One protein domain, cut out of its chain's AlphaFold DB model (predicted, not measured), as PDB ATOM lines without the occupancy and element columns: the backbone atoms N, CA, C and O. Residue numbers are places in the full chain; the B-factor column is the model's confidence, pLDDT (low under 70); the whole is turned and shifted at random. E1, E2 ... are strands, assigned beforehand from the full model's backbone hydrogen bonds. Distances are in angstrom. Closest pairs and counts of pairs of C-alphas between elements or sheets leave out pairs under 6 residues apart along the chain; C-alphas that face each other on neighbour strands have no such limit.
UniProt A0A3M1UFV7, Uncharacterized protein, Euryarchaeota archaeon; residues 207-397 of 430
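This is residues 207 to 397 of the 430 residues of an uncharacterized protein of Euryarchaeota archaeon (UniProt A0A3M1UFV7). One large, twisted antiparallel sheet rolls into an open trough, a barrel left unclosed, with E1 to E4, E13 and E12 as its wall. Beyond E12 the sheet forks into E11, E8, E7 and E6 near one end and E10 and E9 near the other, and residues 276 to 301 link E5 to E6 across the open side. The printed part has 191 residues, 13 strands following each other from E1 to E13 and no named helix; its class is all strand. It is compact, with a radius of gyration of the C-alphas of 17.0 A, and spans 47 by 39 by 32 A.

E12, residues 367 to 378, has three neighbours. E13, residues 381 to 396, forms a hairpin with it at 165 degrees, N 370 and O 391 being 2.9 A apart. On the other side of E12 are E11, residues 355 to 360, with N 356 and O 371 at 2.9 A, and E10, residues 346 to 350, with N 347 and O 377 at 3.0 A. E9, residues 337 to 341, forms a hairpin with E10, N 339 and O 348 at 2.8 A. E8, residues 325 to 333, is the antiparallel neighbour of E11 at 148 degrees, N 329 and O 359 at 2.8 A. E6, residues 302 to 305, E7, residues 308 to 319, and E8 form a meander, each the antiparallel neighbour of the one before; N 303 and O 310 are 2.9 A apart, N 311 and O 332 2.8 A. E1, residues 207 to 217, is the antiparallel neighbour of E13, N 213 and O 390 at 2.8 A. E1, E2, residues 222 to 237, E3, residues 240 to 249, E4, residues 259 to 266, and E5, residues 272 to 275, form another meander; its pairs include N 210 and O 228, 2.9 A, N 229 and O 246, 2.9 A, N 243 and O 263, 2.8 A, and N 264 and O 274, 2.8 A. E11, E12 and E13 form a third meander. The edge strands are E5, E6 and E9; E5 is apart from E6 and from E9.

E1 begins at C-alpha 207 (223.682, 186.431, 176.051) and is 32.9 A long. E2, 42.9 A, bends by 63 degrees at residue 234. E7, 27.6 A, bends by 74 degrees at residue 316. E12 is 31.7 A long. E13, 41.4 A, bends by 68 degrees at residue 384 and ends at C-alpha 396 (224.584, 181.457, 173.369).

The C-alphas of Ser 219 and Pro 238, the two farthest apart, are 50.3 A apart. The printed part has no cut. The link from E5 to E6 is long, 26 residues. The mean pLDDT of the printed part is 95.5, and no printed residue is under 70.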
ATOM      1  N   GLN A 207     224.989 186.946 175.664       97.62
ATOM      2  CA  GLN A 207     223.682 186.431 176.051       97.62
ATOM      3  C   GLN A 207     223.757 184.916 176.068       97.62
ATOM      4  O   GLN A 207     224.147 184.304 175.068       97.62
ATOM      5  N   VAL A 208     223.397 184.320 177.201       98.19
ATOM      6  CA  VAL A 208     223.463 182.874 177.424       98.19
ATOM      7  C   VAL A 208     222.233 182.390 178.179       98.19
ATOM      8  O   VAL A 208     221.718 183.071 179.069       98.19
ATOM      9  N   ARG A 209     221.765 181.193 177.832       98.31
ATOM     10  CA  ARG A 209     220.633 180.535 178.481       98.31
ATOM     11  C   ARG A 209     220.923 179.060 178.688       98.31
ATOM     12  O   ARG A 209     221.336 178.372 177.753       98.31
ATOM     13  N   TRP A 210     220.636 178.592 179.895       98.62
ATOM     14  CA  TRP A 210     220.563 177.178 180.216       98.62
ATOM     15  C   TRP A 210     219.132 176.811 180.553       98.62
ATOM     16  O   TRP A 210     218.496 177.479 181.370       98.62
ATOM     17  N   ASP A 211     218.668 175.719 179.962       98.50
ATOM     18  CA  ASP A 211     217.418 175.085 180.343       98.50
ATOM     19  C   ASP A 211     217.723 173.725 180.962       98.50
ATOM     20  O   ASP A 211     218.594 172.980 180.491       98.50
ATOM     21  N   GLY A 212     217.023 173.407 182.043       97.06
ATOM     22  CA  GLY A 212     217.281 172.205 182.809       97.06
ATOM     23  C   GLY A 212     216.039 171.503 183.302       97.06
ATOM     24  O   GLY A 212     214.972 172.092 183.466       97.06
ATOM     25  N   MET A 213     216.222 170.216 183.560       97.31
ATOM     26  CA  MET A 213     215.250 169.322 184.165       97.31
ATOM     27  C   MET A 213     215.783 168.861 185.516       97.31
ATOM     28  O   MET A 213     216.975 168.621 185.690       97.31
ATOM     29  N   GLY A 214     214.887 168.754 186.478       96.81
ATOM     30  CA  GLY A 214     215.150 168.360 187.842       96.81
ATOM     31  C   GLY A 214     214.225 167.230 188.252       96.81
ATOM     32  O   GLY A 214     213.038 167.229 187.920       96.81
ATOM     33  N   TYR A 215     214.771 166.279 188.993       97.38
ATOM     34  CA  TYR A 215     214.068 165.093 189.447       97.38
ATOM     35  C   TYR A 215     214.231 164.976 190.955       97.38
ATOM     36  O   TYR A 215     215.314 164.670 191.447       97.38
ATOM     37  N   ILE A 216     213.146 165.234 191.683       96.88
ATOM     38  CA  ILE A 216     213.046 164.931 193.113       96.88
ATOM     39  C   ILE A 216     212.368 163.573 193.219       96.88
ATOM     40  O   ILE A 216     211.302 163.377 192.619       96.88
ATOM     41  N   ARG A 217     213.016 162.626 193.895       97.31
ATOM     42  CA  ARG A 217     212.586 161.226 193.992       97.31
ATOM     43  C   ARG A 217     212.784 160.704 195.408       97.31
ATOM     44  O   ARG A 217     213.735 161.113 196.063       97.31
ATOM     45  N   GLY A 218     211.948 159.748 195.811       95.50
ATOM     46  CA  GLY A 218     211.985 159.105 197.124       95.50
ATOM     47  C   GLY A 218     210.656 159.310 197.844       95.50
ATOM     48  O   GLY A 218     209.616 158.897 197.330       95.50
ATOM     49  N   SER A 219     210.694 159.968 198.999       93.56
ATOM     50  CA  SER A 219     209.522 160.386 199.776       93.56
ATOM     51  C   SER A 219     208.580 161.296 198.980       93.56
ATOM     52  O   SER A 219     207.362 161.223 199.135       93.56
ATOM     53  N   ASP A 220     209.150 162.113 198.095       93.12
ATOM     54  CA  ASP A 220     208.452 162.999 197.172       93.12
ATOM     55  C   ASP A 220     208.766 162.636 195.712       93.12
ATOM     56  O   ASP A 220     209.812 162.058 195.403       93.12
ATOM     57  N   TYR A 221     207.865 163.003 194.792       96.25
ATOM     58  CA  TYR A 221     208.036 162.749 193.360       96.25
ATOM     59  C   TYR A 221     207.625 163.963 192.525       96.25
ATOM     60  O   TYR A 221     206.448 164.161 192.220       96.25
ATOM     61  N   TYR A 222     208.613 164.768 192.127       96.44
ATOM     62  CA  TYR A 222     208.391 165.975 191.332       96.44
ATOM     63  C   TYR A 222     209.326 166.036 190.133       96.44
ATOM     64  O   TYR A 222     210.534 165.825 190.262       96.44
ATOM     65  N   ASP A 223     208.755 166.394 188.989       97.44
ATOM     66  CA  ASP A 223     209.510 166.891 187.847       97.44
ATOM     67  C   ASP A 223     209.534 168.410 187.929       97.44
ATOM     68  O   ASP A 223     208.500 169.072 188.052       97.44
ATOM     69  N   VAL A 224     210.741 168.947 187.905       97.25
ATOM     70  CA  VAL A 224     211.031 170.366 188.050       97.25
ATOM     71  C   VAL A 224     211.750 170.802 186.789       97.25
ATOM     72  O   VAL A 224     212.581 170.065 186.279       97.25
ATOM     73  N   GLY A 225     211.478 171.987 186.269       97.19
ATOM     74  CA  GLY A 225     212.418 172.622 185.352       97.19
ATOM     75  C   GLY A 225     213.171 173.694 186.098       97.19
ATOM     76  O   GLY A 225     212.563 174.403 186.889       97.19
ATOM     77  N   TRP A 226     214.473 173.799 185.878       97.00
ATOM     78  CA  TRP A 226     215.279 174.898 186.397       97.00
ATOM     79  C   TRP A 226     216.021 175.526 185.237       97.00
ATOM     80  O   TRP A 226     216.762 174.846 184.528       97.00
ATOM     81  N   HIS A 227     215.815 176.821 185.056       98.12
ATOM     82  CA  HIS A 227     216.315 177.556 183.907       98.12
ATOM     83  C   HIS A 227     217.001 178.824 184.375       98.12
ATOM     84  O   HIS A 227     216.628 179.398 185.402       98.12
ATOM     85  N   ILE A 228     217.988 179.276 183.612       98.06
ATOM     86  CA  ILE A 228     218.694 180.520 183.891       98.06
ATOM     87  C   ILE A 228     219.095 181.216 182.594       98.06
ATOM     88  O   ILE A 228     219.622 180.597 181.671       98.06
ATOM     89  N   GLN A 229     218.879 182.525 182.551       98.31
ATOM     90  CA  GLN A 229     219.410 183.423 181.535       98.31
ATOM     91  C   GLN A 229     220.413 184.379 182.176       98.31
ATOM     92  O   GLN A 229     220.217 184.822 183.311       98.31
ATOM     93  N   ARG A 230     221.482 184.693 181.442       98.44
ATOM     94  CA  ARG A 230     222.431 185.743 181.803       98.44
ATOM     95  C   ARG A 230     222.657 186.673 180.620       98.44
ATOM     96  O   ARG A 230     222.980 186.210 179.526       98.44
ATOM     97  N   ASP A 231     222.526 187.967 180.883       98.12
ATOM     98  CA  ASP A 231     222.731 189.043 179.919       98.12
ATOM     99  C   ASP A 231     223.837 189.978 180.420       98.12
ATOM    100  O   ASP A 231     223.706 190.614 181.470       98.12
ATOM    101  N   LEU A 232     224.943 190.060 179.683       97.69
ATOM    102  CA  LEU A 232     226.140 190.787 180.093       97.69
ATOM    103  C   LEU A 232     226.308 192.051 179.251       97.69
ATOM    104  O   LEU A 232     227.006 192.036 178.246       97.69
ATOM    105  N   ASN A 233     225.650 193.145 179.632       92.19
ATOM    106  CA  ASN A 233     225.493 194.320 178.759       92.19
ATOM    107  C   ASN A 233     226.192 195.594 179.256       92.19
ATOM    108  O   ASN A 233     226.111 196.621 178.589       92.19
ATOM    109  N   GLU A 234     226.828 195.570 180.427       93.69
ATOM    110  CA  GLU A 234     227.299 196.792 181.087       93.69
ATOM    111  C   GLU A 234     228.683 196.599 181.712       93.69
ATOM    112  O   GLU A 234     228.907 195.648 182.461       93.69
ATOM    113  N   ILE A 235     229.597 197.535 181.448       94.56
ATOM    114  CA  ILE A 235     230.877 197.650 182.155       94.56
ATOM    115  C   ILE A 235     230.701 198.652 183.290       94.56
ATOM    116  O   ILE A 235     230.393 199.817 183.047       94.56
ATOM    117  N   THR A 236     230.921 198.223 184.530       93.62
ATOM    118  CA  THR A 236     230.693 199.069 185.717       93.62
ATOM    119  C   THR A 236     231.970 199.676 186.290       93.62
ATOM    120  O   THR A 236     231.920 200.621 187.073       93.62
ATOM    121  N   ALA A 237     233.121 199.130 185.912       90.31
ATOM    122  CA  ALA A 237     234.455 199.630 186.224       90.31
ATOM    123  C   ALA A 237     235.431 199.085 185.165       90.31
ATOM    124  O   ALA A 237     235.070 198.139 184.460       90.31
ATOM    125  N   PRO A 238     236.659 199.619 185.035       89.62
ATOM    126  CA  PRO A 238     237.634 199.078 184.093       89.62
ATOM    127  C   PRO A 238     237.773 197.554 184.233       89.62
ATOM    128  O   PRO A 238     238.091 197.057 185.311       89.62
ATOM    129  N   ASN A 239     237.527 196.826 183.140       90.31
ATOM    130  CA  ASN A 239     237.569 195.360 183.045       90.31
ATOM    131  C   ASN A 239     236.515 194.597 183.867       90.31
ATOM    132  O   ASN A 239     236.623 193.376 183.958       90.31
ATOM    133  N   ILE A 240     235.514 195.265 184.447       96.50
ATOM    134  CA  ILE A 240     234.454 194.618 185.231       96.50
ATOM    135  C   ILE A 240     233.145 194.629 184.450       96.50
ATOM    136  O   ILE A 240     232.535 195.681 184.258       96.50
ATOM    137  N   LEU A 241     232.707 193.441 184.039       97.50
ATOM    138  CA  LEU A 241     231.461 193.206 183.322       97.50
ATOM    139  C   LEU A 241     230.365 192.784 184.290       97.50
ATOM    140  O   LEU A 241     230.532 191.847 185.074       97.50
ATOM    141  N   LYS A 242     229.225 193.455 184.197       97.56
ATOM    142  CA  LYS A 242     228.014 193.116 184.928       97.56
ATOM    143  C   LYS A 242     227.161 192.154 184.109       97.56
ATOM    144  O   LYS A 242     226.804 192.425 182.966       97.56
ATOM    145  N   SER A 243     226.804 191.051 184.748       97.88
ATOM    146  CA  SER A 243     225.888 190.018 184.283       97.88
ATOM    147  C   SER A 243     224.566 190.159 185.018       97.88
ATOM    148  O   SER A 243     224.518 189.921 186.226       97.88
ATOM    149  N   HIS A 244     223.504 190.513 184.302       98.00
ATOM    150  CA  HIS A 244     222.144 190.470 184.821       98.00
ATOM    151  C   HIS A 244     221.597 189.051 184.676       98.00
ATOM    152  O   HIS A 244     221.585 188.503 183.574       98.00
ATOM    153  N   ASN A 245     221.183 188.434 185.779       97.94
ATOM    154  CA  ASN A 245     220.814 187.024 185.809       97.94
ATOM    155  C   ASN A 245     219.357 186.857 186.222       97.94
ATOM    156  O   ASN A 245     218.894 187.495 187.169       97.94
ATOM    157  N   TYR A 246     218.665 185.943 185.551       98.12
ATOM    158  CA  TYR A 246     217.299 185.558 185.871       98.12
ATOM    159  C   TYR A 246     217.182 184.041 185.884       98.12
ATOM    160  O   TYR A 246     217.451 183.400 184.871       98.12
ATOM    161  N   ALA A 247     216.769 183.475 187.017       97.56
ATOM    162  CA  ALA A 247     216.490 182.053 187.151       97.56
ATOM    163  C   ALA A 247     215.036 181.817 187.552       97.56
ATOM    164  O   ALA A 247     214.477 182.533 188.387       97.56
ATOM    165  N   TRP A 248     214.423 180.792 186.976       98.00
ATOM    166  CA  TRP A 248     213.042 180.429 187.261       98.00
ATOM    167  C   TRP A 248     212.843 178.922 187.154       98.00
ATOM    168  O   TRP A 248     213.713 178.189 186.677       98.00
ATOM    169  N   TYR A 249     211.671 178.482 187.605       97.94
ATOM    170  CA  TYR A 249     211.277 177.087 187.558       97.94
ATOM    171  C   TYR A 249     210.117 176.887 186.588       97.94
ATOM    172  O   TYR A 249     209.144 177.641 186.647       97.94
ATOM    173  N   ASP A 250     210.217 175.887 185.717       96.69
ATOM    174  CA  ASP A 250     209.127 175.465 184.827       96.69
ATOM    175  C   ASP A 250     209.398 174.075 184.208       96.69
ATOM    176  O   ASP A 250     210.247 173.982 183.320       96.69
ATOM    177  N   PRO A 251     208.726 172.987 184.634       97.12
ATOM    178  CA  PRO A 251     207.617 172.940 185.589       97.12
ATOM    179  C   PRO A 251     208.010 173.359 187.014       97.12
ATOM    180  O   PRO A 251     209.135 173.144 187.459       97.12
ATOM    181  N   ASN A 252     207.059 173.952 187.744       96.50
ATOM    182  CA  ASN A 252     207.253 174.453 189.111       96.50
ATOM    183  C   ASN A 252     206.171 173.926 190.072       96.50
ATOM    184  O   ASN A 252     205.297 174.683 190.503       96.50
ATOM    185  N   PRO A 253     206.189 172.623 190.403       96.06
ATOM    186  CA  PRO A 253     205.133 171.999 191.203       96.06
ATOM    187  C   PRO A 253     205.054 172.532 192.641       96.06
ATOM    188  O   PRO A 253     204.006 172.444 193.272       96.06
ATOM    189  N   GLN A 254     206.147 173.101 193.151       93.81
ATOM    190  CA  GLN A 254     206.251 173.618 194.517       93.81
ATOM    191  C   GLN A 254     206.019 175.134 194.612       93.81
ATOM    192  O   GLN A 254     206.061 175.695 195.706       93.81
ATOM    193  N   GLY A 255     205.771 175.815 193.486       95.31
ATOM    194  CA  GLY A 255     205.537 177.259 193.466       95.31
ATOM    195  C   GLY A 255     206.727 178.077 193.974       95.31
ATOM    196  O   GLY A 255     206.529 179.103 194.623       95.31
ATOM    197  N   TRP A 256     207.957 177.625 193.713       94.88
ATOM    198  CA  TRP A 256     209.167 178.355 194.090       94.88
ATOM    199  C   TRP A 256     209.251 179.701 193.372       94.88
ATOM    200  O   TRP A 256     208.889 179.821 192.198       94.88
ATOM    201  N   GLU A 257     209.748 180.714 194.076       96.75
ATOM    202  CA  GLU A 257     209.930 182.053 193.521       96.75
ATOM    203  C   GLU A 257     211.082 182.067 192.502       96.75
ATOM    204  O   GLU A 257     212.101 181.389 192.661       96.75
ATOM    205  N   SER A 258     210.930 182.867 191.447       96.94
ATOM    206  CA  SER A 258     212.033 183.178 190.537       96.94
ATOM    207  C   SER A 258     213.044 184.107 191.206       96.94
ATOM    208  O   SER A 258     212.676 184.922 192.051       96.94
ATOM    209  N   SER A 259     214.298 184.048 190.773       96.31
ATOM    210  CA  SER A 259     215.392 184.861 191.310       96.31
ATOM    211  C   SER A 259     215.964 185.790 190.246       96.31
ATOM    212  O   SER A 259     216.167 185.374 189.107       96.31
ATOM    213  N   VAL A 260     216.255 187.033 190.632       97.12
ATOM    214  CA  VAL A 260     216.954 188.033 189.809       97.12
ATOM    215  C   VAL A 260     218.115 188.586 190.621       97.12
ATOM    216  O   VAL A 260     217.924 188.978 191.772       97.12
ATOM    217  N   TRP A 261     219.308 188.622 190.038       97.38
ATOM    218  CA  TRP A 261     220.487 189.193 190.684       97.38
ATOM    219  C   TRP A 261     221.515 189.640 189.650       97.38
ATOM    220  O   TRP A 261     221.508 189.179 188.510       97.38
ATOM    221  N   ASP A 262     222.440 190.492 190.076       97.44
ATOM    222  CA  ASP A 262     223.573 190.915 189.264       97.44
ATOM    223  C   ASP A 262     224.839 190.215 189.762       97.44
ATOM    224  O   ASP A 262     225.035 190.041 190.964       97.44
ATOM    225  N   SER A 263     225.707 189.820 188.840       96.75
ATOM    226  CA  SER A 263     227.037 189.282 189.136       96.75
ATOM    227  C   SER A 263     228.087 190.065 188.364       96.75
ATOM    228  O   SER A 263     227.821 190.522 187.257       96.75
ATOM    229  N   TYR A 264     229.274 190.209 188.934       97.25
ATOM    230  CA  TYR A 264     230.361 191.002 188.373       97.25
ATOM    231  C   TYR A 264     231.549 190.094 188.090       97.25
ATOM    232  O   TYR A 264     231.922 189.287 188.942       97.25
ATOM    233  N   TYR A 265     232.124 190.222 186.897       97.69
ATOM    234  CA  TYR A 265     233.218 189.379 186.427       97.69
ATOM    235  C   TYR A 265     234.347 190.213 185.842       97.69
ATOM    236  O   TYR A 265     234.112 191.224 185.178       97.69
ATOM    237  N   SER A 266     235.572 189.735 186.021       97.12
ATOM    238  CA  SER A 266     236.738 190.265 185.330       97.12
ATOM    239  C   SER A 266     236.751 189.799 183.871       97.12
ATOM    240  O   SER A 266     236.932 188.616 183.583       97.12
ATOM    241  N   ILE A 267     236.596 190.733 182.929       96.56
ATOM    242  CA  ILE A 267     236.521 190.461 181.481       96.56
ATOM    243  C   ILE A 267     237.764 189.736 180.979       96.56
ATOM    244  O   ILE A 267     237.657 188.815 180.172       96.56
ATOM    245  N   THR A 268     238.937 190.154 181.454       95.19
ATOM    246  CA  THR A 268     240.241 189.721 180.942       95.19
ATOM    247  C   THR A 268     240.746 188.428 181.574       95.19
ATOM    248  O   THR A 268     241.712 187.853 181.073       95.19
ATOM    249  N   THR A 269     240.106 187.954 182.647       96.62
ATOM    250  CA  THR A 269     240.522 186.743 183.373       96.62
ATOM    251  C   THR A 269     239.420 185.690 183.503       96.62
ATOM    252  O   THR A 269     239.723 184.520 183.726       96.62
ATOM    253  N   GLY A 270     238.151 186.073 183.355       96.25
ATOM    254  CA  GLY A 270     236.998 185.191 183.531       96.25
ATOM    255  C   GLY A 270     236.599 184.949 184.991       96.25
ATOM    256  O   GLY A 270     235.633 184.228 185.234       96.25
ATOM    257  N   TYR A 271     237.307 185.531 185.964       96.81
ATOM    258  CA  TYR A 271     237.007 185.329 187.381       96.81
ATOM    259  C   TYR A 271     235.745 186.076 187.827       96.81
ATOM    260  O   TYR A 271     235.456 187.189 187.384       96.81
ATOM    261  N   PHE A 272     234.995 185.433 188.722       95.44
ATOM    262  CA  PHE A 272     233.908 186.053 189.473       95.44
ATOM    263  C   PHE A 272     234.476 186.992 190.538       95.44
ATOM    264  O   PHE A 272     235.394 186.618 191.262       95.44
ATOM    265  N   GLU A 273     233.888 188.178 190.659       95.06
ATOM    266  CA  GLU A 273     234.324 189.211 191.600       95.06
ATOM    267  C   GLU A 273     233.325 189.385 192.745       95.06
ATOM    268  O   GLU A 273     233.687 189.384 193.919       95.06
ATOM    269  N   SER A 274     232.043 189.564 192.416       94.75
ATOM    270  CA  SER A 274     230.997 189.793 193.416       94.75
ATOM    271  C   SER A 274     229.590 189.587 192.853       94.75
ATOM    272  O   SER A 274     229.392 189.414 191.649       94.75
ATOM    273  N   SER A 275     228.593 189.620 193.736       94.69
ATOM    274  CA  SER A 275     227.172 189.518 193.401       94.69
ATOM    275  C   SER A 275     226.354 190.523 194.211       94.69
ATOM    276  O   SER A 275     226.758 190.921 195.304       94.69
ATOM    277  N   SER A 276     225.204 190.947 193.679       95.00
ATOM    278  CA  SER A 276     224.255 191.812 194.398       95.00
ATOM    279  C   SER A 276     223.477 191.075 195.490       95.00
ATOM    280  O   SER A 276     222.919 191.712 196.385       95.00
ATOM    281  N   ILE A 277     223.451 189.744 195.430       90.94
ATOM    282  CA  ILE A 277     222.983 188.888 196.518       90.94
ATOM    283  C   ILE A 277     224.187 188.370 197.312       90.94
ATOM    284  O   ILE A 277     225.265 188.205 196.734       90.94
ATOM    285  N   PRO A 278     224.030 188.113 198.625       86.69
ATOM    286  CA  PRO A 278     225.074 187.474 199.410       86.69
ATOM    287  C   PRO A 278     225.542 186.193 198.728       86.69
ATOM    288  O   PRO A 278     224.727 185.466 198.153       86.69
ATOM    289  N   GLY A 279     226.846 185.933 198.805       76.44
ATOM    290  CA  GLY A 279     227.387 184.653 198.374       76.44
ATOM    291  C   GLY A 279     226.666 183.514 199.082       76.44
ATOM    292  O   GLY A 279     226.208 183.657 200.224       76.44
ATOM    293  N   ASP A 280     226.563 182.390 198.391       77.00
ATOM    294  CA  ASP A 280     226.098 181.177 199.026       77.00
ATOM    295  C   ASP A 280     227.010 180.807 200.211       77.00
ATOM    296  O   ASP A 280     228.193 181.172 200.239       77.00
ATOM    297  N   PRO A 281     226.477 180.124 201.237       78.81
ATOM    298  CA  PRO A 281     227.288 179.691 202.364       78.81
ATOM    299  C   PRO A 281     228.476 178.843 201.898       78.81
ATOM    300  O   PRO A 281     228.329 178.031 200.993       78.81
ATOM    301  N   SER A 282     229.627 178.958 202.569       73.88
ATOM    302  CA  SER A 282     230.879 178.283 202.173       73.88
ATOM    303  C   SER A 282     230.818 176.751 202.145       73.88
ATOM    304  O   SER A 282     231.776 176.105 201.742       73.88
ATOM    305  N   TRP A 283     229.745 176.161 202.667       75.62
ATOM    306  CA  TRP A 283     229.500 174.723 202.643       75.62
ATOM    307  C   TRP A 283     228.696 174.275 201.415       75.62
ATOM    308  O   TRP A 283     228.567 173.074 201.187       75.62
ATOM    309  N   LYS A 284     228.117 175.208 200.648       84.19
ATOM    310  CA  LYS A 284     227.395 174.901 199.416       84.19
ATOM    311  C   LYS A 284     228.396 174.887 198.272       84.19
ATOM    312  O   LYS A 284     229.003 175.908 197.974       84.19
ATOM    313  N   TRP A 285     228.529 173.731 197.637       92.88
ATOM    314  CA  TRP A 285     229.468 173.564 196.538       92.88
ATOM    315  C   TRP A 285     228.942 174.197 195.250       92.88
ATOM    316  O   TRP A 285     227.779 173.993 194.875       92.88
ATOM    317  N   GLU A 286     229.820 174.895 194.530       89.38
ATOM    318  CA  GLU A 286     229.517 175.472 193.223       89.38
ATOM    319  C   GLU A 286     230.618 175.209 192.188       89.38
ATOM    320  O   GLU A 286     231.791 175.024 192.504       89.38
ATOM    321  N   ALA A 287     230.225 175.226 190.913       93.31
ATOM    322  CA  ALA A 287     231.143 175.205 189.782       93.31
ATOM    323  C   ALA A 287     230.955 176.472 188.946       93.31
ATOM    324  O   ALA A 287     229.823 176.949 188.799       93.31
ATOM    325  N   PRO A 288     232.029 177.009 188.349       95.31
ATOM    326  CA  PRO A 288     231.910 178.191 187.518       95.31
ATOM    327  C   PRO A 288     231.125 177.854 186.243       95.31
ATOM    328  O   PRO A 288     231.341 176.813 185.623       95.31
ATOM    329  N   TRP A 289     230.219 178.733 185.818       96.44
ATOM    330  CA  TRP A 289     229.502 178.575 184.542       96.44
ATOM    331  C   TRP A 289     230.369 178.948 183.329       96.44
ATOM    332  O   TRP A 289     230.018 178.632 182.194       96.44
ATOM    333  N   ILE A 290     231.503 179.606 183.572       96.88
ATOM    334  CA  ILE A 290     232.541 179.922 182.596       96.88
ATOM    335  C   ILE A 290     233.904 179.649 183.224       96.88
ATOM    336  O   ILE A 290     234.171 180.110 184.330       96.88
ATOM    337  N   LEU A 291     234.765 178.883 182.554       96.38
ATOM    338  CA  LEU A 291     236.086 178.593 183.113       96.38
ATOM    339  C   LEU A 291     236.950 179.861 183.149       96.38
ATOM    340  O   LEU A 291     237.069 180.529 182.113       96.38
ATOM    341  N   PRO A 292     237.630 180.150 184.275       95.75
ATOM    342  CA  PRO A 292     238.678 181.164 184.305       95.75
ATOM    343  C   PRO A 292     239.737 180.889 183.236       95.75
ATOM    344  O   PRO A 292     239.991 179.740 182.866       95.75
ATOM    345  N   TYR A 293     240.324 181.936 182.664       95.50
ATOM    346  CA  TYR A 293     241.081 181.817 181.414       95.50
ATOM    347  C   TYR A 293     242.461 181.176 181.591       95.50
ATOM    348  O   TYR A 293     243.028 180.619 180.649       95.50
ATOM    349  N   ASP A 294     242.992 181.236 182.805       95.19
ATOM    350  CA  ASP A 294     244.232 180.602 183.234       95.19
ATOM    351  C   ASP A 294     244.073 179.100 183.507       95.19
ATOM    352  O   ASP A 294     245.072 178.377 183.509       95.19
ATOM    353  N   TRP A 295     242.842 178.600 183.658       94.75
ATOM    354  CA  TRP A 295     242.602 177.168 183.805       94.75
ATOM    355  C   TRP A 295     242.948 176.441 182.507       94.75
ATOM    356  O   TRP A 295     242.480 176.803 181.418       94.75
ATOM    357  N   ARG A 296     243.768 175.398 182.647       92.38
ATOM    358  CA  ARG A 296     244.188 174.499 181.572       92.38
ATOM    359  C   ARG A 296     243.712 173.097 181.902       92.38
ATOM    360  O   ARG A 296     244.033 172.561 182.958       92.38
ATOM    361  N   LEU A 297     242.919 172.542 180.998       95.88
ATOM    362  CA  LEU A 297     242.392 171.192 181.106       95.88
ATOM    363  C   LEU A 297     243.222 170.268 180.222       95.88
ATOM    364  O   LEU A 297     243.619 170.644 179.119       95.88
ATOM    365  N   GLU A 298     243.500 169.074 180.731       96.88
ATOM    366  CA  GLU A 298     244.320 168.070 180.062       96.88
ATOM    367  C   GLU A 298     243.658 166.703 180.213       96.88
ATOM    368  O   GLU A 298     243.085 166.383 181.254       96.88
ATOM    369  N   ASN A 299     243.726 165.878 179.172       98.12
ATOM    370  CA  ASN A 299     243.099 164.564 179.202       98.12
ATOM    371  C   ASN A 299     243.737 163.665 180.269       98.12
ATOM    372  O   ASN A 299     244.949 163.454 180.260       98.12
ATOM    373  N   GLY A 300     242.918 163.088 181.147       97.62
ATOM    374  CA  GLY A 300     243.370 162.207 182.221       97.62
ATOM    375  C   GLY A 300     243.921 162.934 183.450       97.62
ATOM    376  O   GLY A 300     244.343 162.263 184.392       97.62
ATOM    377  N   SER A 301     243.915 164.272 183.472       97.62
ATOM    378  CA  SER A 301     244.307 165.034 184.656       97.62
ATOM    379  C   SER A 301     243.194 165.068 185.709       97.62
ATOM    380  O   SER A 301     242.056 164.650 185.475       97.62
ATOM    381  N   VAL A 302     243.540 165.555 186.901       97.56
ATOM    382  CA  VAL A 302     242.588 165.856 187.972       97.56
ATOM    383  C   VAL A 302     242.716 167.331 188.308       97.56
ATOM    384  O   VAL A 302     243.826 167.819 188.521       97.56
ATOM    385  N   ILE A 303     241.588 168.033 188.370       96.94
ATOM    386  CA  ILE A 303     241.529 169.431 188.803       96.94
ATOM    387  C   ILE A 303     240.721 169.563 190.093       96.94
ATOM    388  O   ILE A 303     239.960 168.664 190.446       96.94
ATOM    389  N   SER A 304     240.871 170.694 190.779       96.31
ATOM    390  CA  SER A 304     240.061 171.037 191.949       96.31
ATOM    391  C   SER A 304     239.007 172.078 191.570       96.31
ATOM    392  O   SER A 304     239.354 173.132 191.039       96.31
ATOM    393  N   ILE A 305     237.734 171.791 191.845       95.81
ATOM    394  CA  ILE A 305     236.631 172.756 191.774       95.81
ATOM    395  C   ILE A 305     236.081 172.908 193.184       95.81
ATOM    396  O   ILE A 305     235.553 171.947 193.746       95.81
ATOM    397  N   ASP A 306     236.236 174.106 193.748       92.94
ATOM    398  CA  ASP A 306     235.790 174.435 195.107       92.94
ATOM    399  C   ASP A 306     236.281 173.407 196.154       92.94
ATOM    400  O   ASP A 306     235.542 172.840 196.958       92.94
ATOM    401  N   GLY A 307     237.573 173.072 196.054       93.69
ATOM    402  CA  GLY A 307     238.245 172.116 196.935       93.69
ATOM    403  C   GLY A 307     238.016 170.638 196.600       93.69
ATOM    404  O   GLY A 307     238.695 169.797 197.183       93.69
ATOM    405  N   GLN A 308     237.135 170.304 195.654       96.69
ATOM    406  CA  GLN A 308     236.780 168.920 195.314       96.69
ATOM    407  C   GLN A 308     237.473 168.444 194.038       96.69
ATOM    408  O   GLN A 308     237.601 169.202 193.078       96.69
ATOM    409  N   ALA A 309     237.911 167.184 194.011       97.75
ATOM    410  CA  ALA A 309     238.636 166.607 192.883       97.75
ATOM    411  C   ALA A 309     237.704 166.190 191.729       97.75
ATOM    412  O   ALA A 309     236.702 165.504 191.939       97.75
ATOM    413  N   PHE A 310     238.072 166.555 190.497       98.50
ATOM    414  CA  PHE A 310     237.377 166.188 189.261       98.50
ATOM    415  C   PHE A 310     238.345 165.587 188.247       98.50
ATOM    416  O   PHE A 310     239.322 166.231 187.861       98.50
ATOM    417  N   ARG A 311     238.051 164.374 187.770       98.50
ATOM    418  CA  ARG A 311     238.773 163.745 186.660       98.50
ATOM    419  C   ARG A 311     238.366 164.396 185.348       98.50
ATOM    420  O   ARG A 311     237.178 164.496 185.049       98.50
ATOM    421  N   VAL A 312     239.355 164.794 184.559       98.69
ATOM    422  CA  VAL A 312     239.179 165.435 183.257       98.69
ATOM    423  C   VAL A 312     239.351 164.401 182.149       98.69
ATOM    424  O   VAL A 312     240.295 163.613 182.151       98.69
ATOM    425  N   SER A 313     238.463 164.424 181.160       98.56
ATOM    426  CA  SER A 313     238.607 163.657 179.920       98.56
ATOM    427  C   SER A 313     238.232 164.497 178.702       98.56
ATOM    428  O   SER A 313     237.379 165.382 178.796       98.56
ATOM    429  N   GLY A 314     238.857 164.215 177.559       97.06
ATOM    430  CA  GLY A 314     238.577 164.880 176.286       97.06
ATOM    431  C   GLY A 314     239.827 165.455 175.598       97.06
ATOM    432  O   GLY A 314     240.930 164.991 175.878       97.06
ATOM    433  N   PRO A 315     239.675 166.445 174.700       97.12
ATOM    434  CA  PRO A 315     238.390 166.972 174.252       97.12
ATOM    435  C   PRO A 315     237.567 165.884 173.548       97.12
ATOM    436  O   PRO A 315     238.087 165.094 172.764       97.12
ATOM    437  N   HIS A 316     236.279 165.819 173.866       97.69
ATOM    438  CA  HIS A 316     235.290 165.000 173.167       97.69
ATOM    439  C   HIS A 316     234.619 165.843 172.088       97.69
ATOM    440  O   HIS A 316     234.521 167.058 172.236       97.69
ATOM    441  N   SER A 317     234.112 165.221 171.025       96.56
ATOM    442  CA  SER A 317     233.324 165.921 170.004       96.56
ATOM    443  C   SER A 317     231.830 165.720 170.242       96.56
ATOM    444  O   SER A 317     231.387 164.623 170.577       96.56
ATOM    445  N   GLY A 318     231.037 166.765 170.019       93.88
ATOM    446  CA  GLY A 318     229.588 166.699 170.175       93.88
ATOM    447  C   GLY A 318     228.871 167.896 169.568       93.88
ATOM    448  O   GLY A 318     229.406 168.605 168.714       93.88
ATOM    449  N   TYR A 319     227.641 168.113 170.026       93.62
ATOM    450  CA  TYR A 319     226.812 169.239 169.616       93.62
ATOM    451  C   TYR A 319     226.199 169.915 170.838       93.62
ATOM    452  O   TYR A 319     225.818 169.244 171.796       93.62
ATOM    453  N   THR A 320     226.060 171.240 170.790       94.62
ATOM    454  CA  THR A 320     225.214 171.961 171.747       94.62
ATOM    455  C   THR A 320     223.746 171.574 171.562       94.62
ATOM    456  O   THR A 320     223.345 171.106 170.492       94.62
ATOM    457  N   ALA A 321     222.900 171.855 172.560       95.19
ATOM    458  CA  ALA A 321     221.454 171.621 172.458       95.19
ATOM    459  C   ALA A 321     220.779 172.424 171.323       95.19
ATOM    460  O   ALA A 321     219.687 172.081 170.879       95.19
ATOM    461  N   PHE A 322     221.449 173.462 170.812       93.94
ATOM    462  CA  PHE A 322     221.026 174.290 169.678       93.94
ATOM    463  C   PHE A 322     221.800 173.983 168.380       93.94
ATOM    464  O   PHE A 322     221.843 174.799 167.458       93.94
ATOM    465  N   GLY A 323     222.415 172.797 168.290       92.06
ATOM    466  CA  GLY A 323     222.912 172.222 167.038       92.06
ATOM    467  C   GLY A 323     224.254 172.762 166.540       92.06
ATOM    468  O   GLY A 323     224.571 172.592 165.361       92.06
ATOM    469  N   LYS A 324     225.061 173.410 167.389       90.94
ATOM    470  CA  LYS A 324     226.418 173.837 167.007       90.94
ATOM    471  C   LYS A 324     227.419 172.718 167.291       90.94
ATOM    472  O   LYS A 324     227.381 172.183 168.396       90.94
ATOM    473  N   PRO A 325     228.304 172.366 166.341       92.62
ATOM    474  CA  PRO A 325     229.381 171.423 166.614       92.62
ATOM    475  C   PRO A 325     230.339 172.028 167.640       92.62
ATOM    476  O   PRO A 325     230.684 173.209 167.539       92.62
ATOM    477  N   ILE A 326     230.756 171.220 168.607       93.81
ATOM    478  CA  ILE A 326     231.665 171.625 169.677       93.81
ATOM    479  C   ILE A 326     232.680 170.530 169.974       93.81
ATOM    480  O   ILE A 326     232.425 169.341 169.769       93.81
ATOM    481  N   GLU A 327     233.805 170.960 170.524       96.56
ATOM    482  CA  GLU A 327     234.684 170.111 171.312       96.56
ATOM    483  C   GLU A 327     234.517 170.487 172.781       96.56
ATOM    484  O   GLU A 327     234.341 171.664 173.097       96.56
ATOM    485  N   TYR A 328     234.538 169.517 173.689       98.00
ATOM    486  CA  TYR A 328     234.307 169.787 175.105       98.00
ATOM    487  C   TYR A 328     235.148 168.911 176.027       98.00
ATOM    488  O   TYR A 328     235.437 167.748 175.744       98.00
ATOM    489  N   TRP A 329     235.512 169.477 177.172       98.62
ATOM    490  CA  TRP A 329     236.099 168.755 178.291       98.62
ATOM    491  C   TRP A 329     234.993 168.211 179.180       98.62
ATOM    492  O   TRP A 329     234.108 168.964 179.580       98.62
ATOM    493  N   MET A 330     235.057 166.926 179.516       98.69
ATOM    494  CA  MET A 330     234.154 166.302 180.475       98.69
ATOM    495  C   MET A 330     234.862 166.123 181.815       98.69
ATOM    496  O   MET A 330     235.922 165.498 181.883       98.69
ATOM    497  N   LEU A 331     234.257 166.663 182.867       98.69
ATOM    498  CA  LEU A 331     234.736 166.617 184.241       98.69
ATOM    499  C   LEU A 331     233.764 165.798 185.083       98.69
ATOM    500  O   LEU A 331     232.565 166.077 185.083       98.69
ATOM    501  N   VAL A 332     234.288 164.822 185.816       98.75
ATOM    502  CA  VAL A 332     233.504 163.939 186.688       98.75
ATOM    503  C   VAL A 332     234.103 163.956 188.087       98.75
ATOM    504  O   VAL A 332     235.324 163.836 188.216       98.75
ATOM    505  N   ASN A 333     233.286 164.137 189.127       98.50
ATOM    506  CA  ASN A 333     233.808 164.184 190.494       98.50
ATOM    507  C   ASN A 333     234.406 162.833 190.897       98.50
ATOM    508  O   ASN A 333     233.811 161.780 190.658       98.50
ATOM    509  N   ASP A 334     235.580 162.876 191.521       97.25
ATOM    510  CA  ASP A 334     236.325 161.668 191.874       97.25
ATOM    511  C   ASP A 334     235.839 161.050 193.189       97.25
ATOM    512  O   ASP A 334     235.689 159.837 193.298       97.25
ATOM    513  N   ASP A 335     235.524 161.901 194.167       97.69
ATOM    514  CA  ASP A 335     235.175 161.495 195.525       97.69
ATOM    515  C   ASP A 335     233.739 161.882 195.901       97.69
ATOM    516  O   ASP A 335     233.109 162.759 195.296       97.69
ATOM    517  N   LYS A 336     233.225 161.235 196.956       97.25
ATOM    518  CA  LYS A 336     232.012 161.677 197.654       97.25
ATOM    519  C   LYS A 336     232.321 162.947 198.450       97.25
ATOM    520  O   LYS A 336     233.249 162.940 199.256       97.25
ATOM    521  N   PHE A 337     231.477 163.970 198.343       96.81
ATOM    522  CA  PHE A 337     231.600 165.177 199.164       96.81
ATOM    523  C   PHE A 337     230.248 165.801 199.529       96.81
ATOM    524  O   PHE A 337     229.214 165.499 198.925       96.81
ATOM    525  N   LEU A 338     230.258 166.622 200.585       95.44
ATOM    526  CA  LEU A 338     229.091 167.363 201.061       95.44
ATOM    527  C   LEU A 338     228.754 168.460 200.050       95.44
ATOM    528  O   LEU A 338     229.574 169.335 199.798       95.44
ATOM    529  N   TYR A 339     227.552 168.411 199.486       94.81
ATOM    530  CA  TYR A 339     227.086 169.399 198.517       94.81
ATOM    531  C   TYR A 339     226.291 170.522 199.191       94.81
ATOM    532  O   TYR A 339     226.374 171.680 198.785       94.81
ATOM    533  N   TRP A 340     225.468 170.173 200.184       93.31
ATOM    534  CA  TRP A 340     224.592 171.107 200.888       93.31
ATOM    535  C   TRP A 340     224.321 170.623 202.318       93.31
ATOM    536  O   TRP A 340     224.107 169.429 202.538       93.31
ATOM    537  N   ASP A 341     224.297 171.552 203.273       91.38
ATOM    538  CA  ASP A 341     223.985 171.316 204.683       91.38
ATOM    539  C   ASP A 341     222.883 172.282 205.134       91.38
ATOM    540  O   ASP A 341     223.050 173.501 205.110       91.38
ATOM    541  N   GLY A 342     221.740 171.740 205.554       82.44
ATOM    542  CA  GLY A 342     220.608 172.538 206.021       82.44
ATOM    543  C   GLY A 342     220.800 173.182 207.396       82.44
ATOM    544  O   GLY A 342     219.897 173.882 207.855       82.44
ATOM    545  N   GLY A 343     221.929 172.942 208.072       80.38
ATOM    546  CA  GLY A 343     222.196 173.404 209.433       80.38
ATOM    547  C   GLY A 343     221.447 172.603 210.503       80.38
ATOM    548  O   GLY A 343     221.138 173.137 211.569       80.38
ATOM    549  N   GLY A 344     221.117 171.341 210.213       84.56
ATOM    550  CA  GLY A 344     220.349 170.448 211.083       84.56
ATOM    551  C   GLY A 344     220.636 168.977 210.781       84.56
ATOM    552  O   GLY A 344     221.744 168.624 210.400       84.56
ATOM    553  N   ASP A 345     219.633 168.112 210.928       92.88
ATOM    554  CA  ASP A 345     219.805 166.665 210.715       92.88
ATOM    555  C   ASP A 345     219.934 166.266 209.235       92.88
ATOM    556  O   ASP A 345     220.330 165.140 208.936       92.88
ATOM    557  N   TRP A 346     219.564 167.162 208.316       93.38
ATOM    558  CA  TRP A 346     219.504 166.892 206.882       93.38
ATOM    559  C   TRP A 346     220.708 167.469 206.147       93.38
ATOM    560  O   TRP A 346     220.967 168.673 206.185       93.38
ATOM    561  N   THR A 347     221.394 166.601 205.413       95.31
ATOM    562  CA  THR A 347     222.518 166.954 204.539       95.31
ATOM    563  C   THR A 347     222.338 166.306 203.173       95.31
ATOM    564  O   THR A 347     221.614 165.324 203.021       95.31
ATOM    565  N   GLN A 348     222.989 166.859 202.155       96.12
ATOM    566  CA  GLN A 348     223.001 166.297 200.810       96.12
ATOM    567  C   GLN A 348     224.438 166.086 200.354       96.12
ATOM    568  O   GLN A 348     225.258 167.005 200.393       96.12
ATOM    569  N   TYR A 349     224.726 164.883 199.873       97.25
ATOM    570  CA  TYR A 349     226.026 164.518 199.320       97.25
ATOM    571  C   TYR A 349     225.891 164.166 197.847       97.25
ATOM    572  O   TYR A 349     224.868 163.637 197.412       97.25
ATOM    573  N   VAL A 350     226.969 164.381 197.109       97.81
ATOM    574  CA  VAL A 350     227.196 163.723 195.821       97.81
ATOM    575  C   VAL A 350     228.150 162.560 196.055       97.81
ATOM    576  O   VAL A 350     229.086 162.692 196.845       97.81
ATOM    577  N   HIS A 351     227.901 161.400 195.450       98.31
ATOM    578  CA  HIS A 351     228.853 160.284 195.487       98.31
ATOM    579  C   HIS A 351     229.822 160.395 194.310       98.31
ATOM    580  O   HIS A 351     229.587 161.161 193.380       98.31
ATOM    581  N   ALA A 352     230.927 159.651 194.349       98.31
ATOM    582  CA  ALA A 352     231.865 159.576 193.231       98.31
ATOM    583  C   ALA A 352     231.127 159.253 191.918       98.31
ATOM    584  O   ALA A 352     230.364 158.287 191.863       98.31
ATOM    585  N   GLY A 353     231.339 160.065 190.881       98.25
ATOM    586  CA  GLY A 353     230.667 159.924 189.588       98.25
ATOM    587  C   GLY A 353     229.256 160.517 189.477       98.25
ATOM    588  O   GLY A 353     228.719 160.538 188.371       98.25
ATOM    589  N   ASP A 354     228.657 161.014 190.564       98.50
ATOM    590  CA  ASP A 354     227.300 161.590 190.551       98.50
ATOM    591  C   ASP A 354     227.254 163.024 189.955       98.50
ATOM    592  O   ASP A 354     226.166 163.562 189.740       98.50
ATOM    593  N   ILE A 355     228.402 163.661 189.682       98.56
ATOM    594  CA  ILE A 355     228.510 164.928 188.944       98.56
ATOM    595  C   ILE A 355     229.197 164.703 187.602       98.56
ATOM    596  O   ILE A 355     230.308 164.180 187.547       98.56
ATOM    597  N   THR A 356     228.594 165.228 186.536       98.62
ATOM    598  CA  THR A 356     229.228 165.399 185.226       98.62
ATOM    599  C   THR A 356     229.077 166.841 184.748       98.62
ATOM    600  O   THR A 356     227.964 167.355 184.660       98.62
ATOM    601  N   LEU A 357     230.186 167.495 184.402       98.75
ATOM    602  CA  LEU A 357     230.218 168.842 183.821       98.75
ATOM    603  C   LEU A 357     230.900 168.801 182.459       98.75
ATOM    604  O   LEU A 357     231.971 168.207 182.334       98.75
ATOM    605  N   TRP A 358     230.327 169.456 181.454       98.50
ATOM    606  CA  TRP A 358     230.973 169.643 180.157       98.50
ATOM    607  C   TRP A 358     231.276 171.111 179.940       98.50
ATOM    608  O   TRP A 358     230.365 171.931 179.993       98.50
ATOM    609  N   TYR A 359     232.525 171.434 179.643       98.44
ATOM    610  CA  TYR A 359     232.945 172.788 179.298       98.44
ATOM    611  C   TYR A 359     233.413 172.839 177.853       98.44
ATOM    612  O   TYR A 359     234.128 171.938 177.418       98.44
ATOM    613  N   ASP A 360     233.045 173.894 177.126       97.25
ATOM    614  CA  ASP A 360     233.578 174.146 175.785       97.25
ATOM    615  C   ASP A 360     235.110 174.135 175.817       97.25
ATOM    616  O   ASP A 360     235.732 174.848 176.609       97.25
ATOM    617  N   ALA A 361     235.709 173.309 174.963       95.31
ATOM    618  CA  ALA A 361     237.155 173.227 174.799       95.31
ATOM    619  C   ALA A 361     237.689 174.323 173.866       95.31
ATOM    620  O   ALA A 361     238.896 174.569 173.848       95.31
ATOM    621  N   ALA A 362     236.805 174.978 173.104       89.69
ATOM    622  CA  ALA A 362     237.145 176.118 172.273       89.69
ATOM    623  C   ALA A 362     237.174 177.428 173.089       89.69
ATOM    624  O   ALA A 362     237.343 177.456 174.310       89.69
ATOM    625  N   ASN A 363     237.059 178.559 172.393       90.50
ATOM    626  CA  ASN A 363     237.301 179.870 172.984       90.50
ATOM    627  C   ASN A 363     236.156 180.386 173.868       90.50
ATOM    628  O   ASN A 363     236.356 181.403 174.523       90.50
ATOM    629  N   SER A 364     234.968 179.765 173.907       95.25
ATOM    630  CA  SER A 364     233.871 180.304 174.731       95.25
ATOM    631  C   SER A 364     234.014 179.945 176.210       95.25
ATOM    632  O   SER A 364     233.549 180.702 177.058       95.25
ATOM    633  N   ARG A 365     234.657 178.808 176.528       96.19
ATOM    634  CA  ARG A 365     234.860 178.296 177.900       96.19
ATOM    635  C   ARG A 365     233.578 178.096 178.722       96.19
ATOM    636  O   ARG A 365     233.644 177.928 179.943       96.19
ATOM    637  N   LEU A 366     232.415 178.130 178.076       97.88
ATOM    638  CA  LEU A 366     231.118 178.027 178.733       97.88
ATOM    639  C   LEU A 366     230.866 176.602 179.222       97.88
ATOM    640  O   LEU A 366     231.216 175.628 178.556       97.88
ATOM    641  N   LEU A 367     230.195 176.487 180.365       98.31
ATOM    642  CA  LEU A 367     229.560 175.251 180.801       98.31
ATOM    643  C   LEU A 367     228.448 174.905 179.803       98.31
ATOM    644  O   LEU A 367     227.487 175.652 179.645       98.31
ATOM    645  N   ILE A 368     228.580 173.779 179.118       98.12
ATOM    646  CA  ILE A 368     227.649 173.299 178.093       98.12
ATOM    647  C   ILE A 368     226.593 172.382 178.693       98.12
ATOM    648  O   ILE A 368     225.421 172.465 178.334       98.12
ATOM    649  N   TYR A 369     227.013 171.506 179.595       98.44
ATOM    650  CA  TYR A 369     226.167 170.502 180.220       98.44
ATOM    651  C   TYR A 369     226.559 170.361 181.680       98.44
ATOM    652  O   TYR A 369     227.741 170.423 182.023       98.44
ATOM    653  N   ARG A 370     225.570 170.147 182.536       98.25
ATOM    654  CA  ARG A 370     225.781 169.829 183.942       98.25
ATOM    655  C   ARG A 370     224.714 168.856 184.389       98.25
ATOM    656  O   ARG A 370     223.536 169.135 184.213       98.25
ATOM    657  N   ASP A 371     225.146 167.769 184.998       98.56
ATOM    658  CA  ASP A 371     224.311 166.777 185.660       98.56
ATOM    659  C   ASP A 371     224.846 166.574 187.067       98.56
ATOM    660  O   ASP A 371     226.040 166.328 187.242       98.56
ATOM    661  N   ILE A 372     223.983 166.756 188.058       98.06
ATOM    662  CA  ILE A 372     224.322 166.593 189.466       98.06
ATOM    663  C   ILE A 372     223.226 165.787 190.133       98.06
ATOM    664  O   ILE A 372     222.121 166.300 190.321       98.06
ATOM    665  N   LEU A 373     223.564 164.577 190.569       98.31
ATOM    666  CA  LEU A 373     222.733 163.752 191.433       98.31
ATOM    667  C   LEU A 373     223.140 163.943 192.897       98.31
ATOM    668  O   LEU A 373     224.239 163.594 193.314       98.31
ATOM    669  N   ARG A 374     222.222 164.472 193.703       97.50
ATOM    670  CA  ARG A 374     222.395 164.617 195.150       97.50
ATOM    671  C   ARG A 374     221.573 163.567 195.870       97.50
ATOM    672  O   ARG A 374     220.437 163.301 195.477       97.50
ATOM    673  N   ARG A 375     222.124 163.011 196.942       98.00
ATOM    674  CA  ARG A 375     221.445 162.044 197.808       98.00
ATOM    675  C   ARG A 375     221.325 162.609 199.204       98.00
ATOM    676  O   ARG A 375     222.299 163.160 199.727       98.00
ATOM    677  N   GLU A 376     220.144 162.478 199.780       97.00
ATOM    678  CA  GLU A 376     219.866 163.015 201.101       97.00
ATOM    679  C   GLU A 376     220.335 162.059 202.193       97.00
ATOM    680  O   GLU A 376     220.330 160.833 202.053       97.00
ATOM    681  N   TYR A 377     220.785 162.653 203.286       96.94
ATOM    682  CA  TYR A 377     221.196 161.965 204.492       96.94
ATOM    683  C   TYR A 377     220.454 162.581 205.668       96.94
ATOM    684  O   TYR A 377     220.417 163.807 205.803       96.94
ATOM    685  N   TYR A 378     219.908 161.728 206.530       95.69
ATOM    686  CA  TYR A 378     219.267 162.122 207.776       95.69
ATOM    687  C   TYR A 378     220.078 161.575 208.949       95.69
ATOM    688  O   TYR A 378     220.299 160.370 209.044       95.69
ATOM    689  N   GLN A 379     220.566 162.462 209.818       94.62
ATOM    690  CA  GLN A 379     221.413 162.115 210.969       94.62
ATOM    691  C   GLN A 379     222.643 161.261 210.592       94.62
ATOM    692  O   GLN A 379     223.091 160.416 211.360       94.62
ATOM    693  N   GLY A 380     223.200 161.497 209.398       93.44
ATOM    694  CA  GLY A 380     224.377 160.789 208.880       93.44
ATOM    695  C   GLY A 380     224.082 159.488 208.127       93.44
ATOM    696  O   GLY A 380     224.999 158.935 207.520       93.44
ATOM    697  N   GLU A 381     222.827 159.042 208.083       96.69
ATOM    698  CA  GLU A 381     222.405 157.838 207.361       96.69
ATOM    699  C   GLU A 381     221.802 158.187 205.997       96.69
ATOM    700  O   GLU A 381     221.017 159.127 205.875       96.69
ATOM    701  N   LEU A 382     222.169 157.425 204.961       97.31
ATOM    702  CA  LEU A 382     221.669 157.613 203.595       97.31
ATOM    703  C   LEU A 382     220.172 157.282 203.527       97.31
ATOM    704  O   LEU A 382     219.761 156.193 203.932       97.31
ATOM    705  N   THR A 383     219.371 158.179 202.957       97.12
ATOM    706  CA  THR A 383     217.944 157.936 202.713       97.12
ATOM    707  C   THR A 383     217.697 157.444 201.278       97.12
ATOM    708  O   THR A 383     218.618 157.317 200.467       97.12
ATOM    709  N   SER A 384     216.438 157.143 200.949       96.12
ATOM    710  CA  SER A 384     216.005 156.887 199.568       96.12
ATOM    711  C   SER A 384     215.857 158.157 198.727       96.12
ATOM    712  O   SER A 384     215.543 158.060 197.540       96.12
ATOM    713  N   ASP A 385     216.028 159.330 199.336       97.00
ATOM    714  CA  ASP A 385     215.638 160.596 198.739       97.00
ATOM    715  C   ASP A 385     216.794 161.171 197.924       97.00
ATOM    716  O   ASP A 385     217.962 161.165 198.328       97.00
ATOM    717  N   THR A 386     216.466 161.630 196.720       97.75
ATOM    718  CA  THR A 386     217.443 162.156 195.770       97.75
ATOM    719  C   THR A 386     216.913 163.389 195.067       97.75
ATOM    720  O   THR A 386     215.711 163.530 194.821       97.75
ATOM    721  N   VAL A 387     217.841 164.270 194.705       96.94
ATOM    722  CA  VAL A 387     217.569 165.435 193.873       96.94
ATOM    723  C   VAL A 387     218.606 165.503 192.768       96.94
ATOM    724  O   VAL A 387     219.772 165.801 193.029       96.94
ATOM    725  N   GLN A 388     218.171 165.277 191.534       98.06
ATOM    726  CA  GLN A 388     219.010 165.423 190.350       98.06
ATOM    727  C   GLN A 388     218.647 166.695 189.595       98.06
ATOM    728  O   GLN A 388     217.465 166.994 189.459       98.06
ATOM    729  N   TYR A 389     219.639 167.423 189.088       97.31
ATOM    730  CA  TYR A 389     219.431 168.500 188.119       97.31
ATOM    731  C   TYR A 389     220.346 168.303 186.917       97.31
ATOM    732  O   TYR A 389     221.561 168.208 187.077       97.31
ATOM    733  N   ILE A 390     219.748 168.293 185.726       98.25
ATOM    734  CA  ILE A 390     220.410 168.185 184.429       98.25
ATOM    735  C   ILE A 390     220.128 169.464 183.647       98.25
ATOM    736  O   ILE A 390     218.978 169.766 183.347       98.25
ATOM    737  N   THR A 391     221.159 170.221 183.299       98.06
ATOM    738  CA  THR A 391     221.056 171.524 182.628       98.06
ATOM    739  C   THR A 391     221.900 171.541 181.366       98.06
ATOM    740  O   THR A 391     223.061 171.136 181.403       98.06
ATOM    741  N   ASN A 392     221.338 172.051 180.271       98.38
ATOM    742  CA  ASN A 392     222.018 172.210 178.988       98.38
ATOM    743  C   ASN A 392     222.080 173.685 178.605       98.38
ATOM    744  O   ASN A 392     221.102 174.405 178.782       98.38
ATOM    745  N   LEU A 393     223.191 174.118 178.013       98.44
ATOM    746  CA  LEU A 393     223.274 175.401 177.327       98.44
ATOM    747  C   LEU A 393     222.426 175.327 176.052       98.44
ATOM    748  O   LEU A 393     222.764 174.614 175.103       98.44
ATOM    749  N   THR A 394     221.322 176.066 176.032       97.94
ATOM    750  CA  THR A 394     220.322 176.044 174.954       97.94
ATOM    751  C   THR A 394     220.385 177.263 174.049       97.94
ATOM    752  O   THR A 394     219.871 177.217 172.936       97.94
ATOM    753  N   SER A 395     221.050 178.336 174.475       97.06
ATOM    754  CA  SER A 395     221.340 179.484 173.621       97.06
ATOM    755  C   SER A 395     222.603 180.191 174.085       97.06
ATOM    756  O   SER A 395     222.810 180.376 175.284       97.06
ATOM    757  N   ALA A 396     223.439 180.595 173.133       96.75
ATOM    758  CA  ALA A 396     224.584 181.457 173.369       96.75
ATOM    759  C   ALA A 396     224.998 182.146 172.070       96.75
ATOM    760  O   ALA A 396     225.164 181.490 171.039       96.75
ATOM    761  N   ASN A 397     225.221 183.458 172.116       94.94
ATOM    762  CA  ASN A 397     225.683 184.197 170.942       94.94
ATOM    763  C   ASN A 397     227.208 184.108 170.732       94.94
ATOM    764  O   ASN A 397     227.703 184.598 169.724       94.94
TER     765      ASN A 397